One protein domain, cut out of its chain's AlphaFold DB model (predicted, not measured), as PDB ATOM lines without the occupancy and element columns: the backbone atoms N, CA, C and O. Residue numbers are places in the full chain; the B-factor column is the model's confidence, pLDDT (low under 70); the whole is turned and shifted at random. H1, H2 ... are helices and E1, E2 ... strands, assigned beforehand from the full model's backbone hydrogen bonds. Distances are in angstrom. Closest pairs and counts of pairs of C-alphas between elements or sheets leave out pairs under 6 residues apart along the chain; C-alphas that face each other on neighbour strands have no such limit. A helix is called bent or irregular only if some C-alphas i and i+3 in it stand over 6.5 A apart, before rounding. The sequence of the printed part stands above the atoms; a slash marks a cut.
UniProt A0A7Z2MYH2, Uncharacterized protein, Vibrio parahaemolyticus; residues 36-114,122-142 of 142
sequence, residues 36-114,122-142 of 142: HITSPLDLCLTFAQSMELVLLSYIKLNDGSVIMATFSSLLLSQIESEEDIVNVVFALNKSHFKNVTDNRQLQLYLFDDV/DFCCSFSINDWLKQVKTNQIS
ATOM      1  N   HIS A  36     196.045 204.308 236.718       86.00
ATOM      2  CA  HIS A  36     194.878 203.483 237.001       86.00
ATOM      3  C   HIS A  36     194.133 204.077 238.196       86.00
ATOM      4  O   HIS A  36     194.466 203.799 239.345       86.00
ATOM      5  N   ILE A  37     193.162 204.943 237.910       88.00
ATOM      6  CA  ILE A  37     192.389 205.660 238.927       88.00
ATOM      7  C   ILE A  37     191.165 204.820 239.292       88.00
ATOM      8  O   ILE A  37     190.301 204.581 238.452       88.00
ATOM      9  N   THR A  38     191.102 204.361 240.543       90.06
ATOM     10  CA  THR A  38     190.015 203.504 241.061       90.06
ATOM     11  C   THR A  38     189.266 204.111 242.230       90.06
ATOM     12  O   THR A  38     188.193 203.640 242.598       90.06
ATOM     13  N   SER A  39     189.828 205.156 242.818       92.75
ATOM     14  CA  SER A  39     189.264 205.867 243.947       92.75
ATOM     15  C   SER A  39     189.471 207.368 243.769       92.75
ATOM     16  O   SER A  39     190.391 207.786 243.057       92.75
ATOM     17  N   PRO A  40     188.675 208.210 244.444       94.19
ATOM     18  CA  PRO A  40     188.927 209.641 244.399       94.19
ATOM     19  C   PRO A  40     190.287 210.007 245.031       94.19
ATOM     20  O   PRO A  40     190.863 211.025 244.664       94.19
ATOM     21  N   LEU A  41     190.859 209.160 245.905       94.94
ATOM     22  CA  LEU A  41     192.219 209.349 246.433       94.94
ATOM     23  C   LEU A  41     193.289 209.214 245.349       94.94
ATOM     24  O   LEU A  41     194.201 210.036 245.300       94.94
ATOM     25  N   ASP A  42     193.154 208.243 244.446       92.50
ATOM     26  CA  ASP A  42     194.063 208.112 243.300       92.50
ATOM     27  C   ASP A  42     194.021 209.383 242.431       92.50
ATOM     28  O   ASP A  42     195.053 209.864 241.955       92.50
ATOM     29  N   LEU A  43     192.826 209.964 242.269       92.00
ATOM     30  CA  LEU A  43     192.617 211.217 241.543       92.00
ATOM     31  C   LEU A  43     193.272 212.410 242.257       92.00
ATOM     32  O   LEU A  43     193.981 213.188 241.623       92.00
ATOM     33  N   CYS A  44     193.092 212.515 243.573       94.50
ATOM     34  CA  CYS A  44     193.720 213.526 244.426       94.50
ATOM     35  C   CYS A  44     195.253 213.499 244.324       94.50
ATOM     36  O   CYS A  44     195.882 214.530 244.090       94.50
ATOM     37  N   LEU A  45     195.866 212.316 244.422       92.12
ATOM     38  CA  LEU A  45     197.322 212.169 244.313       92.12
ATOM     39  C   LEU A  45     197.830 212.499 242.906       92.12
ATOM     40  O   LEU A  45     198.873 213.134 242.755       92.12
ATOM     41  N   THR A  46     197.071 212.115 241.877       89.44
ATOM     42  CA  THR A  46     197.363 212.476 240.484       89.44
ATOM     43  C   THR A  46     197.360 213.991 240.299       89.44
ATOM     44  O   THR A  46     198.282 214.538 239.693       89.44
ATOM     45  N   PHE A  47     196.347 214.667 240.844       90.50
ATOM     46  CA  PHE A  47     196.244 216.121 240.822       90.50
ATOM     47  C   PHE A  47     197.441 216.770 241.524       90.50
ATOM     48  O   PHE A  47     198.126 217.582 240.904       90.50
ATOM     49  N   ALA A  48     197.747 216.349 242.754       91.56
ATOM     50  CA  ALA A  48     198.866 216.872 243.538       91.56
ATOM     51  C   ALA A  48     200.187 216.781 242.769       91.56
ATOM     52  O   ALA A  48     200.911 217.764 242.639       91.56
ATOM     53  N   GLN A  49     200.457 215.612 242.184       88.12
ATOM     54  CA  GLN A  49     201.667 215.387 241.408       88.12
ATOM     55  C   GLN A  49     201.691 216.214 240.113       88.12
ATOM     56  O   GLN A  49     202.750 216.699 239.729       88.12
ATOM     57  N   SER A  50     200.553 216.385 239.435       85.31
ATOM     58  CA  SER A  50     200.474 217.185 238.203       85.31
ATOM     59  C   SER A  50     200.641 218.689 238.431       85.31
ATOM     60  O   SER A  50     201.085 219.389 237.526       85.31
ATOM     61  N   MET A  51     200.287 219.159 239.627       86.38
ATOM     62  CA  MET A  51     200.331 220.568 240.022       86.38
ATOM     63  C   MET A  51     201.552 220.906 240.884       86.38
ATOM     64  O   MET A  51     201.672 222.043 241.324       86.38
ATOM     65  N   GLU A  52     202.427 219.930 241.144       87.75
ATOM     66  CA  GLU A  52     203.591 220.067 242.032       87.75
ATOM     67  C   GLU A  52     203.222 220.566 243.443       87.75
ATOM     68  O   GLU A  52     203.940 221.346 244.062       87.75
ATOM     69  N   LEU A  53     202.088 220.093 243.970       91.12
ATOM     70  CA  LEU A  53     201.573 220.478 245.283       91.12
ATOM     71  C   LEU A  53     201.885 219.435 246.359       91.12
ATOM     72  O   LEU A  53     201.878 218.223 246.122       91.12
ATOM     73  N   VAL A  54     202.058 219.914 247.588       92.44
ATOM     74  CA  VAL A  54     202.145 219.098 248.799       92.44
ATOM     75  C   VAL A  54     200.736 218.850 249.334       92.44
ATOM     76  O   VAL A  54     200.012 219.789 249.656       92.44
ATOM     77  N   LEU A  55     200.345 217.579 249.462       94.50
ATOM     78  CA  LEU A  55     199.114 217.190 250.154       94.50
ATOM     79  C   LEU A  55     199.313 217.328 251.670       94.50
ATOM     80  O   LEU A  55     200.084 216.574 252.261       94.50
ATOM     81  N   LEU A  56     198.603 218.266 252.298       93.38
ATOM     82  CA  LEU A  56     198.692 218.519 253.739       93.38
ATOM     83  C   LEU A  56     197.740 217.626 254.534       93.38
ATOM     84  O   LEU A  56     198.112 217.069 255.564       93.38
ATOM     85  N   SER A  57     196.499 217.493 254.064       94.31
ATOM     86  CA  SER A  57     195.495 216.632 254.690       94.31
ATOM     87  C   SER A  57     194.404 216.230 253.701       94.31
ATOM     88  O   SER A  57     194.228 216.866 252.661       94.31
ATOM     89  N   TYR A  58     193.665 215.167 254.025       95.56
ATOM     90  CA  TYR A  58     192.434 214.821 253.322       95.56
ATOM     91  C   TYR A  58     191.419 214.180 254.269       95.56
ATOM     92  O   TYR A  58     191.785 213.504 255.234       95.56
ATOM     93  N   ILE A  59     190.138 214.351 253.959       95.25
ATOM     94  CA  ILE A  59     189.021 213.728 254.669       95.25
ATOM     95  C   ILE A  59     188.082 213.042 253.683       95.25
ATOM     96  O   ILE A  59     187.792 213.576 252.613       95.25
ATOM     97  N   LYS A  60     187.606 211.845 254.041       94.62
ATOM     98  CA  LYS A  60     186.598 211.108 253.268       94.62
ATOM     99  C   LYS A  60     185.205 211.626 253.597       94.62
ATOM    100  O   LYS A  60     184.863 211.775 254.766       94.62
ATOM    101  N   LEU A  61     184.411 211.839 252.559       91.12
ATOM    102  CA  LEU A  61     183.010 212.240 252.611       91.12
ATOM    103  C   LEU A  61     182.162 211.176 251.889       91.12
ATOM    104  O   LEU A  61     182.699 210.375 251.121       91.12
ATOM    105  N   ASN A  62     180.846 211.166 252.123       84.38
ATOM    106  CA  ASN A  62     179.866 210.333 251.403       84.38
ATOM    107  C   ASN A  62     180.307 208.866 251.215       84.38
ATOM    108  O   ASN A  62     180.609 208.451 250.096       84.38
ATOM    109  N   ASP A  63     180.427 208.096 252.297       88.12
ATOM    110  CA  ASP A  63     180.880 206.688 252.285       88.12
ATOM    111  C   ASP A  63     182.250 206.443 251.602       88.12
ATOM    112  O   ASP A  63     182.627 205.311 251.305       88.12
ATOM    113  N   GLY A  64     183.035 207.503 251.368       89.62
ATOM    114  CA  GLY A  64     184.316 207.464 250.659       89.62
ATOM    115  C   GLY A  64     184.224 207.687 249.147       89.62
ATOM    116  O   GLY A  64     185.249 207.622 248.468       89.62
ATOM    117  N   SER A  65     183.034 207.975 248.617       91.56
ATOM    118  CA  SER A  65     182.818 208.329 247.204       91.56
ATOM    119  C   SER A  65     183.334 209.727 246.838       91.56
ATOM    120  O   SER A  65     183.492 210.034 245.651       91.56
ATOM    121  N   VAL A  66     183.628 210.538 247.858       93.69
ATOM    122  CA  VAL A  66     184.174 211.891 247.768       93.69
ATOM    123  C   VAL A  66     185.295 212.050 248.798       93.69
ATOM    124  O   VAL A  66     185.243 211.478 249.888       93.69
ATOM    125  N   ILE A  67     186.307 212.851 248.488       95.38
ATOM    126  CA  ILE A  67     187.279 213.340 249.479       95.38
ATOM    127  C   ILE A  67     187.503 214.831 249.289       95.38
ATOM    128  O   ILE A  67     187.602 215.306 248.165       95.38
ATOM    129  N   MET A  68     187.640 215.544 250.397       94.69
ATOM    130  CA  MET A  68     188.135 216.916 250.423       94.69
ATOM    131  C   MET A  68     189.600 216.873 250.839       94.69
ATOM    132  O   MET A  68     189.941 216.185 251.802       94.69
ATOM    133  N   ALA A  69     190.461 217.566 250.107       95.44
ATOM    134  CA  ALA A  69     191.889 217.605 250.360       95.44
ATOM    135  C   ALA A  69     192.401 219.041 250.384       95.44
ATOM    136  O   ALA A  69     191.909 219.913 249.667       95.44
ATOM    137  N   THR A  70     193.414 219.246 251.211       94.19
ATOM    138  CA  THR A  70     194.071 220.529 251.421       94.19
ATOM    139  C   THR A  70     195.503 220.421 250.927       94.19
ATOM    140  O   THR A  70     196.243 219.521 251.338       94.19
ATOM    141  N   PHE A  71     195.893 221.345 250.059       94.44
ATOM    142  CA  PHE A  71     197.200 221.395 249.418       94.44
ATOM    143  C   PHE A  71     197.923 222.696 249.720       94.44
ATOM    144  O   PHE A  71     197.284 223.693 250.040       94.44
ATOM    145  N   SER A  72     199.239 222.698 249.531       92.69
ATOM    146  CA  SER A  72     200.044 223.914 249.433       92.69
ATOM    147  C   SER A  72     201.153 223.741 248.399       92.69
ATOM    148  O   SER A  72     201.582 222.619 248.122       92.69
ATOM    149  N   SER A  73     201.618 224.846 247.819       86.25
ATOM    150  CA  SER A  73     202.854 224.884 247.024       86.25
ATOM    151  C   SER A  73     204.114 224.823 247.897       86.25
ATOM    152  O   SER A  73     205.211 224.601 247.389       86.25
ATOM    153  N   LEU A  74     203.961 224.999 249.212       84.69
ATOM    154  CA  LEU A  74     205.033 225.004 250.197       84.69
ATOM    155  C   LEU A  74     204.927 223.793 251.129       84.69
ATOM    156  O   LEU A  74     203.876 223.167 251.288       84.69
ATOM    157  N   LEU A  75     206.040 223.459 251.787       80.12
ATOM    158  CA  LEU A  75     206.000 222.502 252.891       80.12
ATOM    159  C   LEU A  75     205.270 223.127 254.081       80.12
ATOM    160  O   LEU A  75     205.374 224.324 254.316       80.12
ATOM    161  N   LEU A  76     204.603 222.299 254.889       77.94
ATOM    162  CA  LEU A  76     203.779 222.753 256.017       77.94
ATOM    163  C   LEU A  76     204.500 223.740 256.957       77.94
ATOM    164  O   LEU A  76     203.887 224.678 257.448       77.94
ATOM    165  N   SER A  77     205.802 223.554 257.194       78.00
ATOM    166  CA  SER A  77     206.606 224.429 258.062       78.00
ATOM    167  C   SER A  77     206.933 225.802 257.462       78.00
ATOM    168  O   SER A  77     207.557 226.613 258.136       78.00
ATOM    169  N   GLN A  78     206.609 226.021 256.189       80.06
ATOM    170  CA  GLN A  78     206.904 227.228 255.414       80.06
ATOM    171  C   GLN A  78     205.635 228.003 255.040       80.06
ATOM    172  O   GLN A  78     205.738 229.022 254.373       80.06
ATOM    173  N   ILE A  79     204.457 227.513 255.430       82.31
ATOM    174  CA  ILE A  79     203.186 228.187 255.167       82.31
ATOM    175  C   ILE A  79     203.078 229.396 256.094       82.31
ATOM    176  O   ILE A  79     203.148 229.249 257.317       82.31
ATOM    177  N   GLU A  80     202.893 230.576 255.511       82.62
ATOM    178  CA  GLU A  80     202.797 231.843 256.245       82.62
ATOM    179  C   GLU A  80     201.370 232.412 256.212       82.62
ATOM    180  O   GLU A  80     201.014 233.220 257.072       82.62
ATOM    181  N   SER A  81     200.539 231.964 255.262       84.12
ATOM    182  CA  SER A  81     199.174 232.451 255.060       84.12
ATOM    183  C   SER A  81     198.201 231.353 254.611       84.12
ATOM    184  O   SER A  81     198.585 230.335 254.040       84.12
ATOM    185  N   GLU A  82     196.901 231.587 254.815       81.00
ATOM    186  CA  GLU A  82     195.833 230.759 254.229       81.00
ATOM    187  C   GLU A  82     195.795 230.855 252.695       81.00
ATOM    188  O   GLU A  82     195.284 229.953 252.039       81.00
ATOM    189  N   GLU A  83     196.363 231.915 252.114       82.44
ATOM    190  CA  GLU A  83     196.487 232.074 250.657       82.44
ATOM    191  C   GLU A  83     197.460 231.062 250.030       82.44
ATOM    192  O   GLU A  83     197.339 230.743 248.849       82.44
ATOM    193  N   ASP A  84     198.374 230.496 250.826       83.94
ATOM    194  CA  ASP A  84     199.289 229.433 250.392       83.94
ATOM    195  C   ASP A  84     198.593 228.063 250.318       83.94
ATOM    196  O   ASP A  84     199.227 227.052 249.988       83.94
ATOM    197  N   ILE A  85     197.306 228.007 250.680       89.94
ATOM    198  CA  ILE A  85     196.526 226.786 250.822       89.94
ATOM    199  C   ILE A  85     195.427 226.727 249.760       89.94
ATOM    200  O   ILE A  85     194.683 227.676 249.529       89.94
ATOM    201  N   VAL A  86     195.268 225.552 249.155       90.19
ATOM    202  CA  VAL A  86     194.191 225.269 248.202       90.19
ATOM    203  C   VAL A  86     193.372 224.085 248.695       90.19
ATOM    204  O   VAL A  86     193.910 223.007 248.948       90.19
ATOM    205  N   ASN A  87     192.056 224.269 248.796       91.75
ATOM    206  CA  ASN A  87     191.116 223.197 249.111       91.75
ATOM    207  C   ASN A  87     190.450 222.687 247.834       91.75
ATOM    208  O   ASN A  87     189.885 223.469 247.063       91.75
ATOM    209  N   VAL A  88     190.502 221.372 247.630       92.75
ATOM    210  CA  VAL A  88     189.933 220.712 246.454       92.75
ATOM    211  C   VAL A  88     189.125 219.492 246.876       92.75
ATOM    212  O   VAL A  88     189.573 218.685 247.692       92.75
ATOM    213  N   VAL A  89     187.945 219.328 246.292       94.00
ATOM    214  CA  VAL A  89     187.090 218.156 246.474       94.00
ATOM    215  C   VAL A  89     187.202 217.255 245.254       94.00
ATOM    216  O   VAL A  89     187.054 217.712 244.126       94.00
ATOM    217  N   PHE A  90     187.415 215.962 245.473       94.38
ATOM    218  CA  PHE A  90     187.539 214.966 244.418       94.38
ATOM    219  C   PHE A  90     186.415 213.945 244.476       94.38
ATOM    220  O   PHE A  90     186.083 213.426 245.545       94.38
ATOM    221  N   ALA A  91     185.912 213.586 243.301       93.88
ATOM    222  CA  ALA A  91     185.012 212.464 243.091       93.88
ATOM    223  C   ALA A  91     185.374 211.730 241.798       93.88
ATOM    224  O   ALA A  91     186.009 212.289 240.908       93.88
ATOM    225  N   LEU A  92     184.958 210.471 241.659       92.25
ATOM    226  CA  LEU A  92     185.043 209.818 240.351       92.25
ATOM    227  C   LEU A  92     183.912 210.274 239.436       92.25
ATOM    228  O   LEU A  92     184.190 210.613 238.296       92.25
ATOM    229  N   ASN A  93     182.680 210.346 239.937       89.81
ATOM    230  CA  ASN A  93     181.523 210.776 239.156       89.81
ATOM    231  C   ASN A  93     181.055 212.161 239.602       89.81
ATOM    232  O   ASN A  93     181.013 212.435 240.807       89.81
ATOM    233  N   LYS A  94     180.644 212.999 238.648       87.75
ATOM    234  CA  LYS A  94     180.118 214.349 238.904       87.75
ATOM    235  C   LYS A  94     178.956 214.345 239.910       87.75
ATOM    236  O   LYS A  94     178.932 215.167 240.826       87.75
ATOM    237  N   SER A  95     178.033 213.385 239.819       86.69
ATOM    238  CA  SER A  95     176.870 213.267 240.713       86.69
ATOM    239  C   SER A  95     177.216 213.110 242.188       86.69
ATOM    240  O   SER A  95     176.390 213.455 243.036       86.69
ATOM    241  N   HIS A  96     178.413 212.626 242.524       88.88
ATOM    242  CA  HIS A  96     178.807 212.456 243.920       88.88
ATOM    243  C   HIS A  96     178.940 213.802 244.658       88.88
ATOM    244  O   HIS A  96     178.902 213.826 245.890       88.88
ATOM    245  N   PHE A  97     179.032 214.922 243.931       86.81
ATOM    246  CA  PHE A  97     179.061 216.266 244.507       86.81
ATOM    247  C   PHE A  97     177.691 216.826 244.902       86.81
ATOM    248  O   PHE A  97     177.654 217.836 245.594       86.81
ATOM    249  N   LYS A  98     176.566 216.183 244.552       79.94
ATOM    250  CA  LYS A  98     175.209 216.722 244.813       79.94
ATOM    251  C   LYS A  98     174.945 217.102 246.277       79.94
ATOM    252  O   LYS A  98     174.142 217.989 246.535       79.94
ATOM    253  N   ASN A  99     175.634 216.459 247.220       73.12
ATOM    254  CA  ASN A  99     175.493 216.711 248.656       73.12
ATOM    255  C   ASN A  99     176.684 217.484 249.260       73.12
ATOM    256  O   ASN A  99     176.821 217.541 250.480       73.12
ATOM    257  N   VAL A 100     177.569 218.043 248.431       76.81
ATOM    258  CA  VAL A 100     178.743 218.816 248.858       76.81
ATOM    259  C   VAL A 100     178.431 220.301 248.678       76.81
ATOM    260  O   VAL A 100     178.300 220.785 247.558       76.81
ATOM    261  N   THR A 101     178.276 221.028 249.784       62.78
ATOM    262  CA  THR A 101     177.647 222.364 249.800       62.78
ATOM    263  C   THR A 101     178.619 223.542 249.901       62.78
ATOM    264  O   THR A 101     178.176 224.660 250.157       62.78
ATOM    265  N   ASP A 102     179.931 223.334 249.752       69.00
ATOM    266  CA  ASP A 102     180.901 224.433 249.845       69.00
ATOM    267  C   ASP A 102     181.301 224.970 248.463       69.00
ATOM    268  O   ASP A 102     182.169 224.425 247.780       69.00
ATOM    269  N   ASN A 103     180.668 226.080 248.075       65.00
ATOM    270  CA  ASN A 103     180.900 226.768 246.802       65.00
ATOM    271  C   ASN A 103     182.275 227.454 246.708       65.00
ATOM    272  O   ASN A 103     182.605 227.993 245.656       65.00
ATOM    273  N   ARG A 104     183.065 227.498 247.790       68.62
ATOM    274  CA  ARG A 104     184.402 228.119 247.773       68.62
ATOM    275  C   ARG A 104     185.508 227.155 247.358       68.62
ATOM    276  O   ARG A 104     186.645 227.582 247.188       68.62
ATOM    277  N   GLN A 105     185.197 225.868 247.234       80.56
ATOM    278  CA  GLN A 105     186.184 224.828 246.980       80.56
ATOM    279  C   GLN A 105     186.226 224.478 245.493       80.56
ATOM    280  O   GLN A 105     185.189 224.389 244.833       80.56
ATOM    281  N   LEU A 106     187.430 224.240 244.972       88.25
ATOM    282  CA  LEU A 106     187.591 223.669 243.637       88.25
ATOM    283  C   LEU A 106     187.083 222.224 243.668       88.25
ATOM    284  O   LEU A 106     187.440 221.461 244.560       88.25
ATOM    285  N   GLN A 107     186.266 221.826 242.704       91.19
ATOM    286  CA  GLN A 107     185.723 220.473 242.627       91.19
ATOM    287  C   GLN A 107     186.227 219.804 241.350       91.19
ATOM    288  O   GLN A 107     186.099 220.353 240.258       91.19
ATOM    289  N   LEU A 108     186.819 218.617 241.480       92.06
ATOM    290  CA  LEU A 108     187.381 217.861 240.367       92.06
ATOM    291  C   LEU A 108     186.777 216.465 240.290       92.06
ATOM    292  O   LEU A 108     186.869 215.676 241.233       92.06
ATOM    293  N   TYR A 109     186.198 216.143 239.139       91.75
ATOM    294  CA  TYR A 109     185.672 214.812 238.853       91.75
ATOM    295  C   TYR A 109     186.396 214.150 237.687       91.75
ATOM    296  O   TYR A 109     187.046 214.807 236.870       91.75
ATOM    297  N   LEU A 110     186.291 212.825 237.614       90.12
ATOM    298  CA  LEU A 110     186.857 212.053 236.513       90.12
ATOM    299  C   LEU A 110     185.847 211.819 235.380       90.12
ATOM    300  O   LEU A 110     186.213 211.917 234.210       90.12
ATOM    301  N   PHE A 111     184.602 211.510 235.732       86.75
ATOM    302  CA  PHE A 111     183.550 211.066 234.828       86.75
ATOM    303  C   PHE A 111     182.297 211.929 234.956       86.75
ATOM    304  O   PHE A 111     181.835 212.216 236.067       86.75
ATOM    305  N   ASP A 112     181.722 212.281 233.810       83.25
ATOM    306  CA  ASP A 112     180.348 212.765 233.736       83.25
ATOM    307  C   ASP A 112     179.369 211.596 233.876       83.25
ATOM    308  O   ASP A 112     179.617 210.489 233.389       83.25
ATOM    309  N   ASP A 113     178.238 211.837 234.538       82.69
ATOM    310  CA  ASP A 113     177.174 210.841 234.615       82.69
ATOM    311  C   ASP A 113     176.442 210.768 233.271       82.69
ATOM    312  O   ASP A 113     175.923 211.773 232.790       82.69
ATOM    313  N   VAL A 114     176.363 209.569 232.691       67.44
ATOM    314  CA  VAL A 114     175.871 209.336 231.318       67.44
ATOM    315  C   VAL A 114     174.396 209.732 231.111       67.44
ATOM    316  O   VAL A 114     174.008 210.004 229.983       67.44
ATOM    317  N   ASP A 122     175.011 224.629 237.422       51.44
ATOM    318  CA  ASP A 122     175.525 225.752 238.216       51.44
ATOM    319  C   ASP A 122     176.499 225.361 239.342       51.44
ATOM    320  O   ASP A 122     176.646 226.083 240.329       51.44
ATOM    321  N   PHE A 123     177.247 224.262 239.207       55.53
ATOM    322  CA  PHE A 123     178.481 224.128 239.994       55.53
ATOM    323  C   PHE A 123     179.607 224.887 239.283       55.53
ATOM    324  O   PHE A 123     180.465 224.293 238.636       55.53
ATOM    325  N   CYS A 124     179.607 226.219 239.413       58.94
ATOM    326  CA  CYS A 124     180.574 227.132 238.776       58.94
ATOM    327  C   CYS A 124     182.055 226.767 239.054       58.94
ATOM    328  O   CYS A 124     182.944 227.133 238.288       58.94
ATOM    329  N   CYS A 125     182.335 226.006 240.119       70.12
ATOM    330  CA  CYS A 125     183.685 225.598 240.525       70.12
ATOM    331  C   CYS A 125     184.006 224.109 240.265       70.12
ATOM    332  O   CYS A 125     184.999 223.606 240.791       70.12
ATOM    333  N   SER A 126     183.178 223.398 239.489       79.19
ATOM    334  CA  SER A 126     183.369 221.982 239.140       79.19
ATOM    335  C   SER A 126     183.991 221.803 237.754       79.19
ATOM    336  O   SER A 126     183.420 222.232 236.755       79.19
ATOM    337  N   PHE A 127     185.105 221.076 237.672       84.06
ATOM    338  CA  PHE A 127     185.787 220.774 236.411       84.06
ATOM    339  C   PHE A 127     186.086 219.280 236.268       84.06
ATOM    340  O   PHE A 127     186.419 218.587 237.230       84.06
ATOM    341  N   SER A 128     186.029 218.789 235.031       86.69
ATOM    342  CA  SER A 128     186.621 217.500 234.685       86.69
ATOM    343  C   SER A 128     188.141 217.588 234.841       86.69
ATOM    344  O   SER A 128     188.774 218.549 234.391       86.69
ATOM    345  N   ILE A 129     188.758 216.562 235.428       84.31
ATOM    346  CA  ILE A 129     190.219 216.493 235.568       84.31
ATOM    347  C   ILE A 129     190.929 216.577 234.209       84.31
ATOM    348  O   ILE A 129     192.033 217.107 234.110       84.31
ATOM    349  N   ASN A 130     190.295 216.090 233.138       81.75
ATOM    350  CA  ASN A 130     190.870 216.159 231.798       81.75
ATOM    351  C   ASN A 130     190.939 217.600 231.291       81.75
ATOM    352  O   ASN A 130     191.921 217.973 230.648       81.75
ATOM    353  N   ASP A 131     189.920 218.404 231.581       82.00
ATOM    354  CA  ASP A 131     189.888 219.807 231.173       82.00
ATOM    355  C   ASP A 131     190.888 220.625 231.981       82.00
ATOM    356  O   ASP A 131     191.648 221.404 231.403       82.00
ATOM    357  N   TRP A 132     190.994 220.341 233.280       82.75
ATOM    358  CA  TRP A 132     192.032 220.914 234.132       82.75
ATOM    359  C   TRP A 132     193.443 220.630 233.594       82.75
ATOM    360  O   TRP A 132     194.226 221.546 233.341       82.75
ATOM    361  N   LEU A 133     193.766 219.358 233.328       77.31
ATOM    362  CA  LEU A 133     195.090 218.965 232.831       77.31
ATOM    363  C   LEU A 133     195.415 219.562 231.453       77.31
ATOM    364  O   LEU A 133     196.580 219.859 231.178       77.31
ATOM    365  N   LYS A 134     194.420 219.742 230.572       76.12
ATOM    366  CA  LYS A 134     194.616 220.430 229.283       76.12
ATOM    367  C   LYS A 134     194.967 221.904 229.484       76.12
ATOM    368  O   LYS A 134     195.891 222.390 228.832       76.12
ATOM    369  N   GLN A 135     194.267 222.600 230.382       71.50
ATOM    370  CA  GLN A 135     194.541 224.007 230.680       71.50
ATOM    371  C   GLN A 135     195.960 224.190 231.235       71.50
ATOM    372  O   GLN A 135     196.724 224.998 230.713       71.50
ATOM    373  N   VAL A 136     196.356 223.370 232.213       68.75
ATOM    374  CA  VAL A 136     197.691 223.440 232.834       68.75
ATOM    375  C   VAL A 136     198.806 223.203 231.812       68.75
ATOM    376  O   VAL A 136     199.750 223.987 231.743       68.75
ATOM    377  N   LYS A 137     198.682 222.178 230.956       65.88
ATOM    378  CA  LYS A 137     199.681 221.901 229.908       65.88
ATOM    379  C   LYS A 137     199.825 223.041 228.904       65.88
ATOM    380  O   LYS A 137     200.928 223.299 228.440       65.88
ATOM    381  N   THR A 138     198.730 223.718 228.571       61.16
ATOM    382  CA  THR A 138     198.760 224.849 227.631       61.16
ATOM    383  C   THR A 138     199.541 226.028 228.223       61.16
ATOM    384  O   THR A 138     200.330 226.657 227.522       61.16
ATOM    385  N   ASN A 139     199.409 226.255 229.534       57.16
ATOM    386  CA  ASN A 139     200.097 227.337 230.243       57.16
ATOM    387  C   ASN A 139     201.580 227.048 230.540       57.16
ATOM    388  O   ASN A 139     202.328 227.980 230.791       57.16
ATOM    389  N   GLN A 140     202.019 225.785 230.504       53.44
ATOM    390  CA  GLN A 140     203.432 225.414 230.683       53.44
ATOM    391  C   GLN A 140     204.266 225.499 229.393       53.44
ATOM    392  O   GLN A 140     205.492 225.477 229.456       53.44
ATOM    393  N   ILE A 141     203.619 225.534 228.222       53.19
ATOM    394  CA  ILE A 141     204.287 225.563 226.906       53.19
ATOM    395  C   ILE A 141     204.405 227.006 226.360       53.19
ATOM    396  O   ILE A 141     205.047 227.219 225.332       53.19
ATOM    397  N   SER A 142     203.808 227.991 227.042       42.41
ATOM    398  CA  SER A 142     203.892 229.424 226.701       42.41
ATOM    399  C   SER A 142     205.016 230.115 227.467       42.41
ATOM    400  O   SER A 142     205.663 230.998 226.865       42.41
TER     401      SER A 142
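Overview. This is residues 36 to 114 and 122 to 142 of the 142 residues of an uncharacterized protein of Vibrio parahaemolyticus (UniProt A0A7Z2MYH2). A strongly twisted sheet of five strands is the body, with helix H1 packed on one face and the short H2 on the other; H3 only grazes the sheet at its residues 129 to 132. The printed part has 100 residues, with three named helices and five named strands in the order H1 E1 E2 E3 H2 E4 E5 H3, mixed helices and strands. The mixed sheet runs E1 E2 E3 E4 E5. The whole is compact, radius of gyration of the C-alphas 13.5 A, spanning 41 by 32 by 29 A.

Arrangement. H1, residues 40 to 50, is on the sheet; its closest C-alphas to E3, residues 85 to 93, are Pro 40 and Ala 91, 5.0 A. E1, residues 54 to 61, bends by 52 degrees at residue 57. E1, E2, residues 66 to 72, and E3 form a meander, each strand the antiparallel neighbour of the one before, in two hairpins; N 59 and O 68 are 2.8 A apart, N 69 and O 88 2.8 A. H2, residues 94 to 99, is irregular, C-alphas 96 and 99 being 7.2 A apart; it lies over E3, on the opposite face from H1, at a height over the sheet of 7.7 A. E3, H2 and E4, residues 106 to 111, form a strand-helix-strand unit, two parallel neighbour strands with a helix between, its crossover right-handed; N 108 and O 89 are 2.8 A apart. E5, residues 126 to 128, is parallel to E4, with N 127 and O 107 2.9 A apart. H3, residues 129 to 140, and H1 are close but not clearly touching, closest C-alphas Ser 50 and Leu 133, 7.8 A, at a shallow tilt of 5 degrees, the same way. Every O i to N i+4 pair is within hydrogen-bond range in H1 and H3; in H2 0 of 2 are, beside 2 of 3 O i to N i+3 pairs.

Along the chain. H1 begins at C-alpha 40 (188.927, 209.641, 244.399) and is 15.1 A long; E1 is 20.7 A, E2 20.0 A, E3 24.8 A, E4 15.9 A and H3 16.7 A. H3 ends at C-alpha 140 (203.432, 225.414, 230.683).

Size, cuts and confidence. The farthest C-alphas, Ser 77 and Val 114, are 43.4 A apart. Residues 115 to 121 are cut out, C-alphas 114 and 122 being 17.8 A apart. The link E2 to E3 is long, 12 residues. Residues 101 to 104, 114, 122 to 124 and 136 to 142 have pLDDT under 70.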